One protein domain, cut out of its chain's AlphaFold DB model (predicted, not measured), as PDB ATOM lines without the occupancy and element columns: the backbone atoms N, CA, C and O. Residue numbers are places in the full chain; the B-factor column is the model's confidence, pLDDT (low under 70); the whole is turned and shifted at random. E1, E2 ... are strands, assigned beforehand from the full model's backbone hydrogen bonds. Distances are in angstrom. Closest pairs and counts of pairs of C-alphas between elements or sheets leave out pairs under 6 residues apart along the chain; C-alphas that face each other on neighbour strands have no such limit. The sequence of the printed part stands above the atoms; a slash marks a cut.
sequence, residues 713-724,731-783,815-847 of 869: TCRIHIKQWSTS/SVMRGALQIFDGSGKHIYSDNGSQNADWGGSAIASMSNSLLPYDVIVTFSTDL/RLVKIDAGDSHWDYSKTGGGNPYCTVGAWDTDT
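Overview. This is residues 713 to 724, 731 to 783 and 815 to 847 of the 869 residues of an uncharacterized protein of Lophium mytilinum (UniProt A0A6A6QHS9). Two four-stranded sheets lie partly face to face as a sandwich, E3 E2 E1 E8 over E4 E5 E6 E7, their strands crossed at 44 degrees. The sheets come near each other where E2 and E3 meet E4, while E7 and E8 are apart, joined by the long link of residues 827 to 838. The printed part has 98 residues with no named helix and eight named strands, E1 to E8 along the chain; the class is all strand, with 43 of the 98 residues in named elements. The first sheet is mixed, the second all antiparallel. The whole is compact and rounded, with a radius of gyration of the C-alphas of 13.2 A and spans of 40 by 30 by 27 A.

Arrangement. Begin with E1, residues 715 to 721, an inner strand. Beside it find E2, residues 734 to 740, antiparallel at 159 degrees, with N 717 and O 738 3.0 A apart. E3, residues 746 to 750, makes a hairpin with E2; look for N 750 and O 737 at 2.9 A. On the other side of E1 is the edge strand E8, residues 839 to 843, parallel to it at 20 degrees, with N 718 and O 841 at 2.9 A. This sheet is twisted, its C-alphas up to 4.2 A off the best plane. In the other sheet, E4, residues 761 to 764, and E5, residues 775 to 780, form a hairpin, with N 764 and O 775 at 2.8 A. E6, residues 816 to 821, is antiparallel to E5, with N 776 and O 820 at 2.8 A. E7, residues 824 to 826, forms a hairpin with E6, with N 821 and O 824 at 2.8 A. Between the sheets, the closest C-alphas of E3 and E4 are those of Tyr 748 and Ala 764, 6.9 A apart.

Along the chain. Find C-alpha 715 at (141.362, 151.609, 204.593); from there E1 runs 19.1 A to C-alpha 721. E2 then covers 19.4 A and E3 11.1 A. E4 begins at C-alpha 761, (152.648, 141.727, 196.163). E5 covers 15.6 A and E6 16.3 A; E7 is short. E8 ends at C-alpha 843, (143.023, 157.040, 193.349).

Size, cuts and confidence. The two farthest C-alphas are those of Ser 724 and Gly 834, 42.1 A apart. Residues 725 to 730 are not printed, with 6.2 A between C-alphas 724 and 731; residues 784 to 814 are not printed, with 7.1 A between C-alphas 783 and 815. Of the links printed whole, E7 to E8 is long. The model's mean pLDDT over the printed part is 75.5, and 30 residues are under 70, among them 828 to 847.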
ATOM      1  N   THR A 713     138.301 150.052 211.290       72.06
ATOM      2  CA  THR A 713     138.133 149.991 209.829       72.06
ATOM      3  C   THR A 713     139.486 150.161 209.158       72.06
ATOM      4  O   THR A 713     140.042 151.254 209.184       72.06
ATOM      5  N   CYS A 714     139.991 149.119 208.507       71.75
ATOM      6  CA  CYS A 714     141.143 149.255 207.625       71.75
ATOM      7  C   CYS A 714     140.724 149.986 206.338       71.75
ATOM      8  O   CYS A 714     139.763 149.581 205.674       71.75
ATOM      9  N   ARG A 715     141.441 151.045 205.953       79.81
ATOM     10  CA  ARG A 715     141.362 151.609 204.593       79.81
ATOM     11  C   ARG A 715     142.666 151.347 203.867       79.81
ATOM     12  O   ARG A 715     143.709 151.777 204.344       79.81
ATOM     13  N   ILE A 716     142.578 150.680 202.720       80.81
ATOM     14  CA  ILE A 716     143.701 150.437 201.814       80.81
ATOM     15  C   ILE A 716     143.546 151.408 200.653       80.81
ATOM     16  O   ILE A 716     142.617 151.272 199.855       80.81
ATOM     17  N   HIS A 717     144.432 152.397 200.568       77.69
ATOM     18  CA  HIS A 717     144.533 153.234 199.377       77.69
ATOM     19  C   HIS A 717     145.604 152.666 198.449       77.69
ATOM     20  O   HIS A 717     146.731 152.427 198.879       77.69
ATOM     21  N   ILE A 718     145.234 152.482 197.182       79.44
ATOM     22  CA  ILE A 718     146.129 152.134 196.078       79.44
ATOM     23  C   ILE A 718     146.191 153.367 195.174       79.44
ATOM     24  O   ILE A 718     145.260 153.628 194.406       79.44
ATOM     25  N   LYS A 719     147.264 154.156 195.274       75.69
ATOM     26  CA  LYS A 719     147.518 155.232 194.303       75.69
ATOM     27  C   LYS A 719     148.286 154.645 193.125       75.69
ATOM     28  O   LYS A 719     149.376 154.127 193.339       75.69
ATOM     29  N   GLN A 720     147.738 154.754 191.915       72.50
ATOM     30  CA  GLN A 720     148.450 154.460 190.668       72.50
ATOM     31  C   GLN A 720     149.037 155.770 190.122       72.50
ATOM     32  O   GLN A 720     148.364 156.800 190.148       72.50
ATOM     33  N   TRP A 721     150.265 155.753 189.604       74.25
ATOM     34  CA  TRP A 721     150.787 156.847 188.775       74.25
ATOM     35  C   TRP A 721     151.715 156.315 187.677       74.25
ATOM     36  O   TRP A 721     152.346 155.272 187.845       74.25
ATOM     37  N   SER A 722     151.786 157.028 186.548       73.94
ATOM     38  CA  SER A 722     152.857 156.843 185.562       73.94
ATOM     39  C   SER A 722     154.075 157.644 186.014       73.94
ATOM     40  O   SER A 722     153.928 158.790 186.431       73.94
ATOM     41  N   THR A 723     155.273 157.067 185.917       65.06
ATOM     42  CA  THR A 723     156.544 157.807 186.056       65.06
ATOM     43  C   THR A 723     157.218 158.077 184.712       65.06
ATOM     44  O   THR A 723     158.408 158.371 184.688       65.06
ATOM     45  N   SER A 724     156.501 157.908 183.597       69.94
ATOM     46  CA  SER A 724     157.011 158.231 182.265       69.94
ATOM     47  C   SER A 724     156.256 159.411 181.672       69.94
ATOM     48  O   SER A 724     155.050 159.311 181.430       69.94
ATOM     49  N   SER A 731     153.989 152.282 180.760       60.72
ATOM     50  CA  SER A 731     153.803 152.939 182.057       60.72
ATOM     51  C   SER A 731     154.047 151.961 183.211       60.72
ATOM     52  O   SER A 731     153.190 151.129 183.511       60.72
ATOM     53  N   VAL A 732     155.201 152.081 183.873       62.84
ATOM     54  CA  VAL A 732     155.521 151.350 185.109       62.84
ATOM     55  C   VAL A 732     154.506 151.755 186.175       62.84
ATOM     56  O   VAL A 732     154.529 152.884 186.669       62.84
ATOM     57  N   MET A 733     153.570 150.856 186.486       61.25
ATOM     58  CA  MET A 733     152.450 151.142 187.383       61.25
ATOM     59  C   MET A 733     152.885 150.986 188.834       61.25
ATOM     60  O   MET A 733     152.678 149.944 189.449       61.25
ATOM     61  N   ARG A 734     153.449 152.054 189.397       72.75
ATOM     62  CA  ARG A 734     153.771 152.094 190.823       72.75
ATOM     63  C   ARG A 734     152.489 152.210 191.640       72.75
ATOM     64  O   ARG A 734     151.690 153.122 191.423       72.75
ATOM     65  N   GLY A 735     152.310 151.275 192.569       77.69
ATOM     66  CA  GLY A 735     151.313 151.342 193.628       77.69
ATOM     67  C   GLY A 735     151.951 151.829 194.926       77.69
ATOM     68  O   GLY A 735     152.908 151.222 195.394       77.69
ATOM     69  N   ALA A 736     151.409 152.883 195.535       81.75
ATOM     70  CA  ALA A 736     151.634 153.142 196.961       81.75
ATOM     71  C   ALA A 736     150.578 152.388 197.774       81.75
ATOM     72  O   ALA A 736     149.390 152.485 197.453       81.75
ATOM     73  N   LEU A 737     151.004 151.681 198.824       86.94
ATOM     74  CA  LEU A 737     150.124 151.043 199.805       86.94
ATOM     75  C   LEU A 737     150.060 151.919 201.058       86.94
ATOM     76  O   LEU A 737     151.031 152.008 201.807       86.94
ATOM     77  N   GLN A 738     148.906 152.533 201.304       89.62
ATOM     78  CA  GLN A 738     148.637 153.257 202.550       89.62
ATOM     79  C   GLN A 738     147.535 152.559 203.337       89.62
ATOM     80  O   GLN A 738     146.492 152.215 202.771       89.62
ATOM     81  N   ILE A 739     147.772 152.376 204.637       88.12
ATOM     82  CA  ILE A 739     146.844 151.750 205.577       88.12
ATOM     83  C   ILE A 739     146.486 152.757 206.668       88.12
ATOM     84  O   ILE A 739     147.357 153.298 207.359       88.12
ATOM     85  N   PHE A 740     145.185 152.979 206.836       87.19
ATOM     86  CA  PHE A 740     144.612 153.828 207.881       87.19
ATOM     87  C   PHE A 740     143.763 152.995 208.842       87.19
ATOM     88  O   PHE A 740     143.135 152.019 208.421       87.19
ATOM     89  N   ASP A 741     143.730 153.402 210.110       86.75
ATOM     90  CA  ASP A 741     142.856 152.826 211.131       86.75
ATOM     91  C   ASP A 741     141.415 153.376 211.067       86.75
ATOM     92  O   ASP A 741     141.067 154.219 210.233       86.75
ATOM     93  N   GLY A 742     140.561 152.910 211.988       77.56
ATOM     94  CA  GLY A 742     139.154 153.315 212.066       77.56
ATOM     95  C   GLY A 742     138.916 154.803 212.347       77.56
ATOM     96  O   GLY A 742     137.846 155.305 212.009       77.56
ATOM     97  N   SER A 743     139.900 155.518 212.904       83.69
ATOM     98  CA  SER A 743     139.851 156.974 213.101       83.69
ATOM     99  C   SER A 743     140.291 157.761 211.859       83.69
ATOM    100  O   SER A 743     140.116 158.976 211.801       83.69
ATOM    101  N   GLY A 744     140.849 157.081 210.849       84.12
ATOM    102  CA  GLY A 744     141.489 157.705 209.692       84.12
ATOM    103  C   GLY A 744     142.942 158.121 209.945       84.12
ATOM    104  O   GLY A 744     143.540 158.770 209.088       84.12
ATOM    105  N   LYS A 745     143.533 157.744 211.085       88.38
ATOM    106  CA  LYS A 745     144.960 157.935 211.351       88.38
ATOM    107  C   LYS A 745     145.770 156.935 210.524       88.38
ATOM    108  O   LYS A 745     145.416 155.766 210.387       88.38
ATOM    109  N   HIS A 746     146.868 157.419 209.956       88.00
ATOM    110  CA  HIS A 746     147.791 156.634 209.140       88.00
ATOM    111  C   HIS A 746     148.613 155.694 210.038       88.00
ATOM    112  O   HIS A 746     149.243 156.162 210.990       88.00
ATOM    113  N   ILE A 747     148.595 154.388 209.755       90.88
ATOM    114  CA  ILE A 747     149.288 153.354 210.552       90.88
ATOM    115  C   ILE A 747     150.354 152.576 209.767       90.88
ATOM    116  O   ILE A 747     151.184 151.903 210.379       90.88
ATOM    117  N   TYR A 748     150.353 152.690 208.437       92.25
ATOM    118  CA  TYR A 748     151.438 152.253 207.557       92.25
ATOM    119  C   TYR A 748     151.397 153.024 206.232       92.25
ATOM    120  O   TYR A 748     150.321 153.217 205.667       92.25
ATOM    121  N   SER A 749     152.572 153.393 205.720       90.62
ATOM    122  CA  SER A 749     152.768 153.914 204.366       90.62
ATOM    123  C   SER A 749     153.936 153.175 203.738       90.62
ATOM    124  O   SER A 749     155.035 153.218 204.290       90.62
ATOM    125  N   ASP A 750     153.735 152.588 202.563       88.31
ATOM    126  CA  ASP A 750     154.832 152.433 201.620       88.31
ATOM    127  C   ASP A 750     154.766 153.541 200.569       88.31
ATOM    128  O   ASP A 750     153.806 153.651 199.801       88.31
ATOM    129  N   ASN A 751     155.828 154.340 200.502       80.31
ATOM    130  CA  ASN A 751     155.972 155.438 199.551       80.31
ATOM    131  C   ASN A 751     156.503 154.947 198.185       80.31
ATOM    132  O   ASN A 751     157.222 155.673 197.501       80.31
ATOM    133  N   GLY A 752     156.167 153.712 197.793       73.44
ATOM    134  CA  GLY A 752     156.623 153.072 196.556       73.44
ATOM    135  C   GLY A 752     158.029 152.462 196.631       73.44
ATOM    136  O   GLY A 752     158.731 152.427 195.616       73.44
ATOM    137  N   SER A 753     158.465 151.995 197.808       63.09
ATOM    138  CA  SER A 753     159.690 151.189 197.931       63.09
ATOM    139  C   SER A 753     159.457 149.761 197.422       63.09
ATOM    140  O   SER A 753     160.232 149.260 196.605       63.09
ATOM    141  N   GLN A 754     158.330 149.151 197.793       66.75
ATOM    142  CA  GLN A 754     157.826 147.904 197.234       66.75
ATOM    143  C   GLN A 754     156.968 148.233 196.013       66.75
ATOM    144  O   GLN A 754     155.745 148.347 196.080       66.75
ATOM    145  N   ASN A 755     157.631 148.394 194.866       68.12
ATOM    146  CA  ASN A 755     156.964 148.546 193.575       68.12
ATOM    147  C   ASN A 755     156.295 147.215 193.193       68.12
ATOM    148  O   ASN A 755     156.856 146.405 192.460       68.12
ATOM    149  N   ALA A 756     155.106 146.976 193.742       72.31
ATOM    150  CA  ALA A 756     154.268 145.841 193.398       72.31
ATOM    151  C   ALA A 756     153.608 146.092 192.034       72.31
ATOM    152  O   ALA A 756     152.484 146.588 191.950       72.31
ATOM    153  N   ASP A 757     154.336 145.755 190.968       80.19
ATOM    154  CA  ASP A 757     153.788 145.646 189.615       80.19
ATOM    155  C   ASP A 757     152.583 144.686 189.581       80.19
ATOM    156  O   ASP A 757     152.379 143.860 190.476       80.19
ATOM    157  N   TRP A 758     151.788 144.733 188.510       81.31
ATOM    158  CA  TRP A 758     150.712 143.759 188.306       81.31
ATOM    159  C   TRP A 758     151.289 142.340 188.181       81.31
ATOM    160  O   TRP A 758     152.020 142.033 187.241       81.31
ATOM    161  N   GLY A 759     150.926 141.474 189.128       83.94
ATOM    162  CA  GLY A 759     151.486 140.138 189.358       83.94
ATOM    163  C   GLY A 759     152.304 140.040 190.654       83.94
ATOM    164  O   GLY A 759     152.507 138.942 191.164       83.94
ATOM    165  N   GLY A 760     152.744 141.174 191.206       87.25
ATOM    166  CA  GLY A 760     153.492 141.274 192.456       87.25
ATOM    167  C   GLY A 760     152.616 141.383 193.707       87.25
ATOM    168  O   GLY A 760     151.382 141.404 193.652       87.25
ATOM    169  N   SER A 761     153.279 141.469 194.863       89.25
ATOM    170  CA  SER A 761     152.648 141.727 196.163       89.25
ATOM    171  C   SER A 761     153.394 142.821 196.919       89.25
ATOM    172  O   SER A 761     154.621 142.838 196.900       89.25
ATOM    173  N   ALA A 762     152.659 143.691 197.610       90.31
ATOM    174  CA  ALA A 762     153.207 144.615 198.603       90.31
ATOM    175  C   ALA A 762     152.962 144.055 200.013       90.31
ATOM    176  O   ALA A 762     151.867 143.570 200.295       90.31
ATOM    177  N   ILE A 763     153.964 144.121 200.891       91.19
ATOM    178  CA  ILE A 763     153.917 143.586 202.257       91.19
ATOM    179  C   ILE A 763     154.068 144.731 203.262       91.19
ATOM    180  O   ILE A 763     155.168 145.239 203.506       91.19
ATOM    181  N   ALA A 764     152.961 145.106 203.897       92.81
ATOM    182  CA  ALA A 764     152.972 145.963 205.071       92.81
ATOM    183  C   ALA A 764     153.335 145.122 206.299       92.81
ATOM    184  O   ALA A 764     152.461 144.559 206.959       92.81
ATOM    185  N   SER A 765     154.637 144.985 206.563       90.25
ATOM    186  CA  SER A 765     155.109 144.119 207.644       90.25
ATOM    187  C   SER A 765     154.789 144.668 209.038       90.25
ATOM    188  O   SER A 765     154.841 145.880 209.274       90.25
ATOM    189  N   MET A 766     154.532 143.764 209.985       88.44
ATOM    190  CA  MET A 766     154.360 144.047 211.410       88.44
ATOM    191  C   MET A 766     155.579 144.730 212.052       88.44
ATOM    192  O   MET A 766     155.421 145.438 213.041       88.44
ATOM    193  N   SER A 767     156.791 144.588 211.496       88.69
ATOM    194  CA  SER A 767     157.970 145.318 211.997       88.69
ATOM    195  C   SER A 767     157.928 146.817 211.684       88.69
ATOM    196  O   SER A 767     158.595 147.608 212.347       88.69
ATOM    197  N   ASN A 768     157.167 147.201 210.653       84.81
ATOM    198  CA  ASN A 768     157.175 148.535 210.049       84.81
ATOM    199  C   ASN A 768     155.808 149.238 210.170       84.81
ATOM    200  O   ASN A 768     155.596 150.285 209.560       84.81
ATOM    201  N   SER A 769     154.866 148.655 210.912       84.50
ATOM    202  CA  SER A 769     153.480 149.113 211.044       84.50
ATOM    203  C   SER A 769     152.963 148.904 212.467       84.50
ATOM    204  O   SER A 769     153.561 148.182 213.259       84.50
ATOM    205  N   LEU A 770     151.821 149.509 212.802       87.06
ATOM    206  CA  LEU A 770     151.119 149.253 214.070       87.06
ATOM    207  C   LEU A 770     150.163 148.042 213.982       87.06
ATOM    208  O   LEU A 770     149.141 148.007 214.667       87.06
ATOM    209  N   LEU A 771     150.454 147.078 213.101       88.62
ATOM    210  CA  LEU A 771     149.604 145.918 212.825       88.62
ATOM    211  C   LEU A 771     150.117 144.675 213.579       88.62
ATOM    212  O   LEU A 771     151.324 144.444 213.615       88.62
ATOM    213  N   PRO A 772     149.232 143.833 214.149       90.25
ATOM    214  CA  PRO A 772     149.633 142.622 214.874       90.25
ATOM    215  C   PRO A 772     150.098 141.468 213.965       90.25
ATOM    216  O   PRO A 772     150.448 140.401 214.463       90.25
ATOM    217  N   TYR A 773     150.072 141.661 212.647       93.69
ATOM    218  CA  TYR A 773     150.443 140.699 211.612       93.69
ATOM    219  C   TYR A 773     150.927 141.443 210.360       93.69
ATOM    220  O   TYR A 773     150.563 142.601 210.143       93.69
ATOM    221  N   ASP A 774     151.709 140.771 209.513       93.50
ATOM    222  CA  ASP A 774     151.993 141.259 208.161       93.50
ATOM    223  C   ASP A 774     150.689 141.316 207.343       93.50
ATOM    224  O   ASP A 774     149.906 140.362 207.352       93.50
ATOM    225  N   VAL A 775     150.463 142.412 206.610       93.25
ATOM    226  CA  VAL A 775     149.391 142.517 205.604       93.25
ATOM    227  C   VAL A 775     150.005 142.435 204.211       93.25
ATOM    228  O   VAL A 775     150.749 143.324 203.796       93.25
ATOM    229  N   ILE A 776     149.665 141.380 203.476       93.38
ATOM    230  CA  ILE A 776     150.102 141.137 202.101       93.38
ATOM    231  C   ILE A 776     148.971 141.544 201.154       93.38
ATOM    232  O   ILE A 776     147.845 141.060 201.265       93.38
ATOM    233  N   VAL A 777     149.271 142.429 200.204       92.81
ATOM    234  CA  VAL A 777     148.352 142.861 199.146       92.81
ATOM    235  C   VAL A 777     148.905 142.384 197.805       92.81
ATOM    236  O   VAL A 777     149.840 142.980 197.272       92.81
ATOM    237  N   THR A 778     148.345 141.300 197.263       91.38
ATOM    238  CA  THR A 778     148.731 140.744 195.956       91.38
ATOM    239  C   THR A 778     147.848 141.312 194.850       91.38
ATOM    240  O   THR A 778     146.617 141.218 194.891       91.38
ATOM    241  N   PHE A 779     148.483 141.859 193.818       88.00
ATOM    242  CA  PHE A 779     147.832 142.460 192.657       88.00
ATOM    243  C   PHE A 779     147.756 141.431 191.528       88.00
ATOM    244  O   PHE A 779     148.622 141.399 190.659       88.00
ATOM    245  N   SER A 780     146.750 140.552 191.534       85.31
ATOM    246  CA  SER A 780     146.713 139.442 190.572       85.31
ATOM    247  C   SER A 780     146.482 139.915 189.127       85.31
ATOM    248  O   SER A 780     145.595 140.722 188.829       85.31
ATOM    249  N   THR A 781     147.280 139.350 188.217       80.12
ATOM    250  CA  THR A 781     147.133 139.424 186.755       80.12
ATOM    251  C   THR A 781     146.133 138.412 186.194       80.12
ATOM    252  O   THR A 781     145.832 138.470 184.999       80.12
ATOM    253  N   ASP A 782     145.584 137.512 187.019       72.31
ATOM    254  CA  ASP A 782     144.613 136.502 186.602       72.31
ATOM    255  C   ASP A 782     143.290 137.149 186.191       72.31
ATOM    256  O   ASP A 782     142.348 137.303 186.972       72.31
ATOM    257  N   LEU A 783     143.184 137.477 184.903       62.00
ATOM    258  CA  LEU A 783     141.898 137.758 184.287       62.00
ATOM    259  C   LEU A 783     141.004 136.522 184.475       62.00
ATOM    260  O   LEU A 783     141.342 135.452 183.956       62.00
ATOM    261  N   ARG A 815     140.637 143.579 187.939       61.72
ATOM    262  CA  ARG A 815     141.926 143.394 188.591       61.72
ATOM    263  C   ARG A 815     141.648 142.900 190.007       61.72
ATOM    264  O   ARG A 815     141.034 143.616 190.799       61.72
ATOM    265  N   LEU A 816     142.014 141.654 190.284       79.50
ATOM    266  CA  LEU A 816     141.737 141.011 191.562       79.50
ATOM    267  C   LEU A 816     142.819 141.422 192.561       79.50
ATOM    268  O   LEU A 816     143.958 140.967 192.486       79.50
ATOM    269  N   VAL A 817     142.452 142.309 193.485       88.00
ATOM    270  CA  VAL A 817     143.271 142.615 194.660       88.00
ATOM    271  C   VAL A 817     142.965 141.558 195.715       88.00
ATOM    272  O   VAL A 817     141.854 141.510 196.249       88.00
ATOM    273  N   LYS A 818     143.950 140.705 195.991       90.19
ATOM    274  CA  LYS A 818     143.925 139.737 197.084       90.19
ATOM    275  C   LYS A 818     144.563 140.392 198.308       90.19
ATOM    276  O   LYS A 818     145.602 141.034 198.180       90.19
ATOM    277  N   ILE A 819     143.949 140.234 199.475       92.25
ATOM    278  CA  ILE A 819     144.509 140.682 200.752       92.25
ATOM    279  C   ILE A 819     144.618 139.462 201.663       92.25
ATOM    280  O   ILE A 819     143.649 138.713 201.822       92.25
ATOM    281  N   ASP A 820     145.781 139.287 202.274       92.00
ATOM    282  CA  ASP A 820     146.041 138.324 203.340       92.00
ATOM    283  C   ASP A 820     146.592 139.081 204.556       92.00
ATOM    284  O   ASP A 820     147.359 140.030 204.400       92.00
ATOM    285  N   ALA A 821     146.183 138.699 205.763       92.56
ATOM    286  CA  ALA A 821     146.644 139.306 207.006       92.56
ATOM    287  C   ALA A 821     146.605 138.270 208.138       92.56
ATOM    288  O   ALA A 821     145.531 137.915 208.636       92.56
ATOM    289  N   GLY A 822     147.772 137.724 208.486       92.56
ATOM    290  CA  GLY A 822     147.843 136.460 209.226       92.56
ATOM    291  C   GLY A 822     147.019 135.368 208.524       92.56
ATOM    292  O   GLY A 822     147.031 135.265 207.299       92.56
ATOM    293  N   ASP A 823     146.233 134.605 209.288       87.00
ATOM    294  CA  ASP A 823     145.339 133.564 208.754       87.00
ATOM    295  C   ASP A 823     144.097 134.111 208.014       87.00
ATOM    296  O   ASP A 823     143.334 133.350 207.409       87.00
ATOM    297  N   SER A 824     143.839 135.424 208.071       85.81
ATOM    298  CA  SER A 824     142.659 136.034 207.449       85.81
ATOM    299  C   SER A 824     142.924 136.391 205.990       85.81
ATOM    300  O   SER A 824     143.852 137.131 205.683       85.81
ATOM    301  N   HIS A 825     142.072 135.913 205.080       87.62
ATOM    302  CA  HIS A 825     142.222 136.156 203.644       87.62
ATOM    303  C   HIS A 825     140.920 136.653 202.983       87.62
ATOM    304  O   HIS A 825     139.924 135.922 202.862       87.62
ATOM    305  N   TRP A 826     140.979 137.871 202.438       85.19
ATOM    306  CA  TRP A 826     139.945 138.515 201.629       85.19
ATOM    307  C   TRP A 826     140.323 138.489 200.141       85.19
ATOM    308  O   TRP A 826     141.428 138.848 199.744       85.19
ATOM    309  N   ASP A 827     139.368 138.108 199.302       81.88
ATOM    310  CA  ASP A 827     139.406 138.323 197.853       81.88
ATOM    311  C   ASP A 827     138.141 139.102 197.469       81.88
ATOM    312  O   ASP A 827     137.115 139.013 198.152       81.88
ATOM    313  N   TYR A 828     138.190 139.829 196.356       68.06
ATOM    314  CA  TYR A 828     137.067 140.570 195.786       68.06
ATOM    315  C   TYR A 828     135.812 139.691 195.597       68.06
ATOM    316  O   TYR A 828     134.684 140.177 195.736       68.06
ATOM    317  N   SER A 829     135.982 138.382 195.354       65.06
ATOM    318  CA  SER A 829     134.878 137.410 195.277       65.06
ATOM    319  C   SER A 829     134.114 137.185 196.593       65.06
ATOM    320  O   SER A 829     132.969 136.735 196.549       65.06
ATOM    321  N   LYS A 830     134.701 137.514 197.754       56.50
ATOM    322  CA  LYS A 830     134.152 137.239 199.097       56.50
ATOM    323  C   LYS A 830     133.411 138.422 199.732       56.50
ATOM    324  O   LYS A 830     133.159 138.417 200.933       56.50
ATOM    325  N   THR A 831     133.040 139.439 198.959       50.53
ATOM    326  CA  THR A 831     132.431 140.700 199.442       50.53
ATOM    327  C   THR A 831     131.002 140.575 200.016       50.53
ATOM    328  O   THR A 831     130.333 141.581 200.244       50.53
ATOM    329  N   GLY A 832     130.520 139.356 200.289       38.81
ATOM    330  CA  GLY A 832     129.172 139.063 200.782       38.81
ATOM    331  C   GLY A 832     129.130 138.434 202.178       38.81
ATOM    332  O   GLY A 832     128.965 137.223 202.290       38.81
ATOM    333  N   GLY A 833     129.159 139.268 203.224       38.84
ATOM    334  CA  GLY A 833     128.671 138.919 204.568       38.84
ATOM    335  C   GLY A 833     129.719 138.797 205.686       38.84
ATOM    336  O   GLY A 833     130.752 138.156 205.528       38.84
ATOM    337  N   GLY A 834     129.392 139.374 206.849       38.94
ATOM    338  CA  GLY A 834     129.942 139.049 208.177       38.94
ATOM    339  C   GLY A 834     131.374 139.492 208.511       38.94
ATOM    340  O   GLY A 834     131.625 139.879 209.648       38.94
ATOM    341  N   ASN A 835     132.301 139.431 207.560       42.97
ATOM    342  CA  ASN A 835     133.733 139.571 207.840       42.97
ATOM    343  C   ASN A 835     134.172 141.025 208.122       42.97
ATOM    344  O   ASN A 835     133.564 141.961 207.590       42.97
ATOM    345  N   PRO A 836     135.262 141.235 208.898       49.28
ATOM    346  CA  PRO A 836     135.893 142.547 209.054       49.28
ATOM    347  C   PRO A 836     136.225 143.157 207.686       49.28
ATOM    348  O   PRO A 836     136.718 142.465 206.792       49.28
ATOM    349  N   TYR A 837     135.926 144.446 207.510       55.09
ATOM    350  CA  TYR A 837     135.911 145.088 206.198       55.09
ATOM    351  C   TYR A 837     137.117 146.012 205.983       55.09
ATOM    352  O   TYR A 837     137.202 147.112 206.530       55.09
ATOM    353  N   CYS A 838     138.030 145.586 205.112       60.66
ATOM    354  CA  CYS A 838     139.025 146.469 204.516       60.66
ATOM    355  C   CYS A 838     138.363 147.250 203.372       60.66
ATOM    356  O   CYS A 838     137.944 146.664 202.372       60.66
ATOM    357  N   THR A 839     138.256 148.572 203.500       62.56
ATOM    358  CA  THR A 839     137.748 149.424 202.416       62.56
ATOM    359  C   THR A 839     138.888 149.714 201.445       62.56
ATOM    360  O   THR A 839     139.764 150.526 201.741       62.56
ATOM    361  N   VAL A 840     138.888 149.037 200.296       57.25
ATOM    362  CA  VAL A 840     139.874 149.256 199.228       57.25
ATOM    363  C   VAL A 840     139.418 150.415 198.343       57.25
ATOM    364  O   VAL A 840     138.341 150.358 197.749       57.25
ATOM    365  N   GLY A 841     140.240 151.457 198.246       56.69
ATOM    366  CA  GLY A 841     140.031 152.603 197.367       56.69
ATOM    367  C   GLY A 841     141.209 152.790 196.415       56.69
ATOM    368  O   GLY A 841     142.361 152.761 196.840       56.69
ATOM    369  N   ALA A 842     140.924 153.016 195.135       47.09
ATOM    370  CA  ALA A 842     141.923 153.467 194.171       47.09
ATOM    371  C   ALA A 842     141.824 154.989 193.993       47.09
ATOM    372  O   ALA A 842     140.719 155.536 193.991       47.09
ATOM    373  N   TRP A 843     142.964 155.660 193.836       50.56
ATOM    374  CA  TRP A 843     143.023 157.040 193.349       50.56
ATOM    375  C   TRP A 843     143.610 157.031 191.937       50.56
ATOM    376  O   TRP A 843     144.721 156.534 191.740       50.56
ATOM    377  N   ASP A 844     142.859 157.592 190.991       38.19
ATOM    378  CA  ASP A 844     143.399 158.079 189.720       38.19
ATOM    379  C   ASP A 844     143.888 159.531 189.905       38.19
ATOM    380  O   ASP A 844     143.660 160.133 190.962       38.19
ATOM    381  N   THR A 845     144.612 160.090 188.937       41.28
ATOM    382  CA  THR A 845     145.383 161.323 189.166       41.28
ATOM    383  C   THR A 845     144.532 162.572 189.464       41.28
ATOM    384  O   THR A 845     143.558 162.895 188.787       41.28
ATOM    385  N   ASP A 846     144.981 163.299 190.488       32.91
ATOM    386  CA  ASP A 846     144.741 164.712 190.812       32.91
ATOM    387  C   ASP A 846     143.339 165.200 191.224       32.91
ATOM    388  O   ASP A 846     143.241 166.313 191.739       32.91
ATOM    389  N   THR A 847     142.270 164.393 191.168       33.75
ATOM    390  CA  THR A 847     141.017 164.730 191.888       33.75
ATOM    391  C   THR A 847     140.297 163.533 192.512       33.75
ATOM    392  O   THR A 847     139.977 162.547 191.851       33.75
TER     393      THR A 847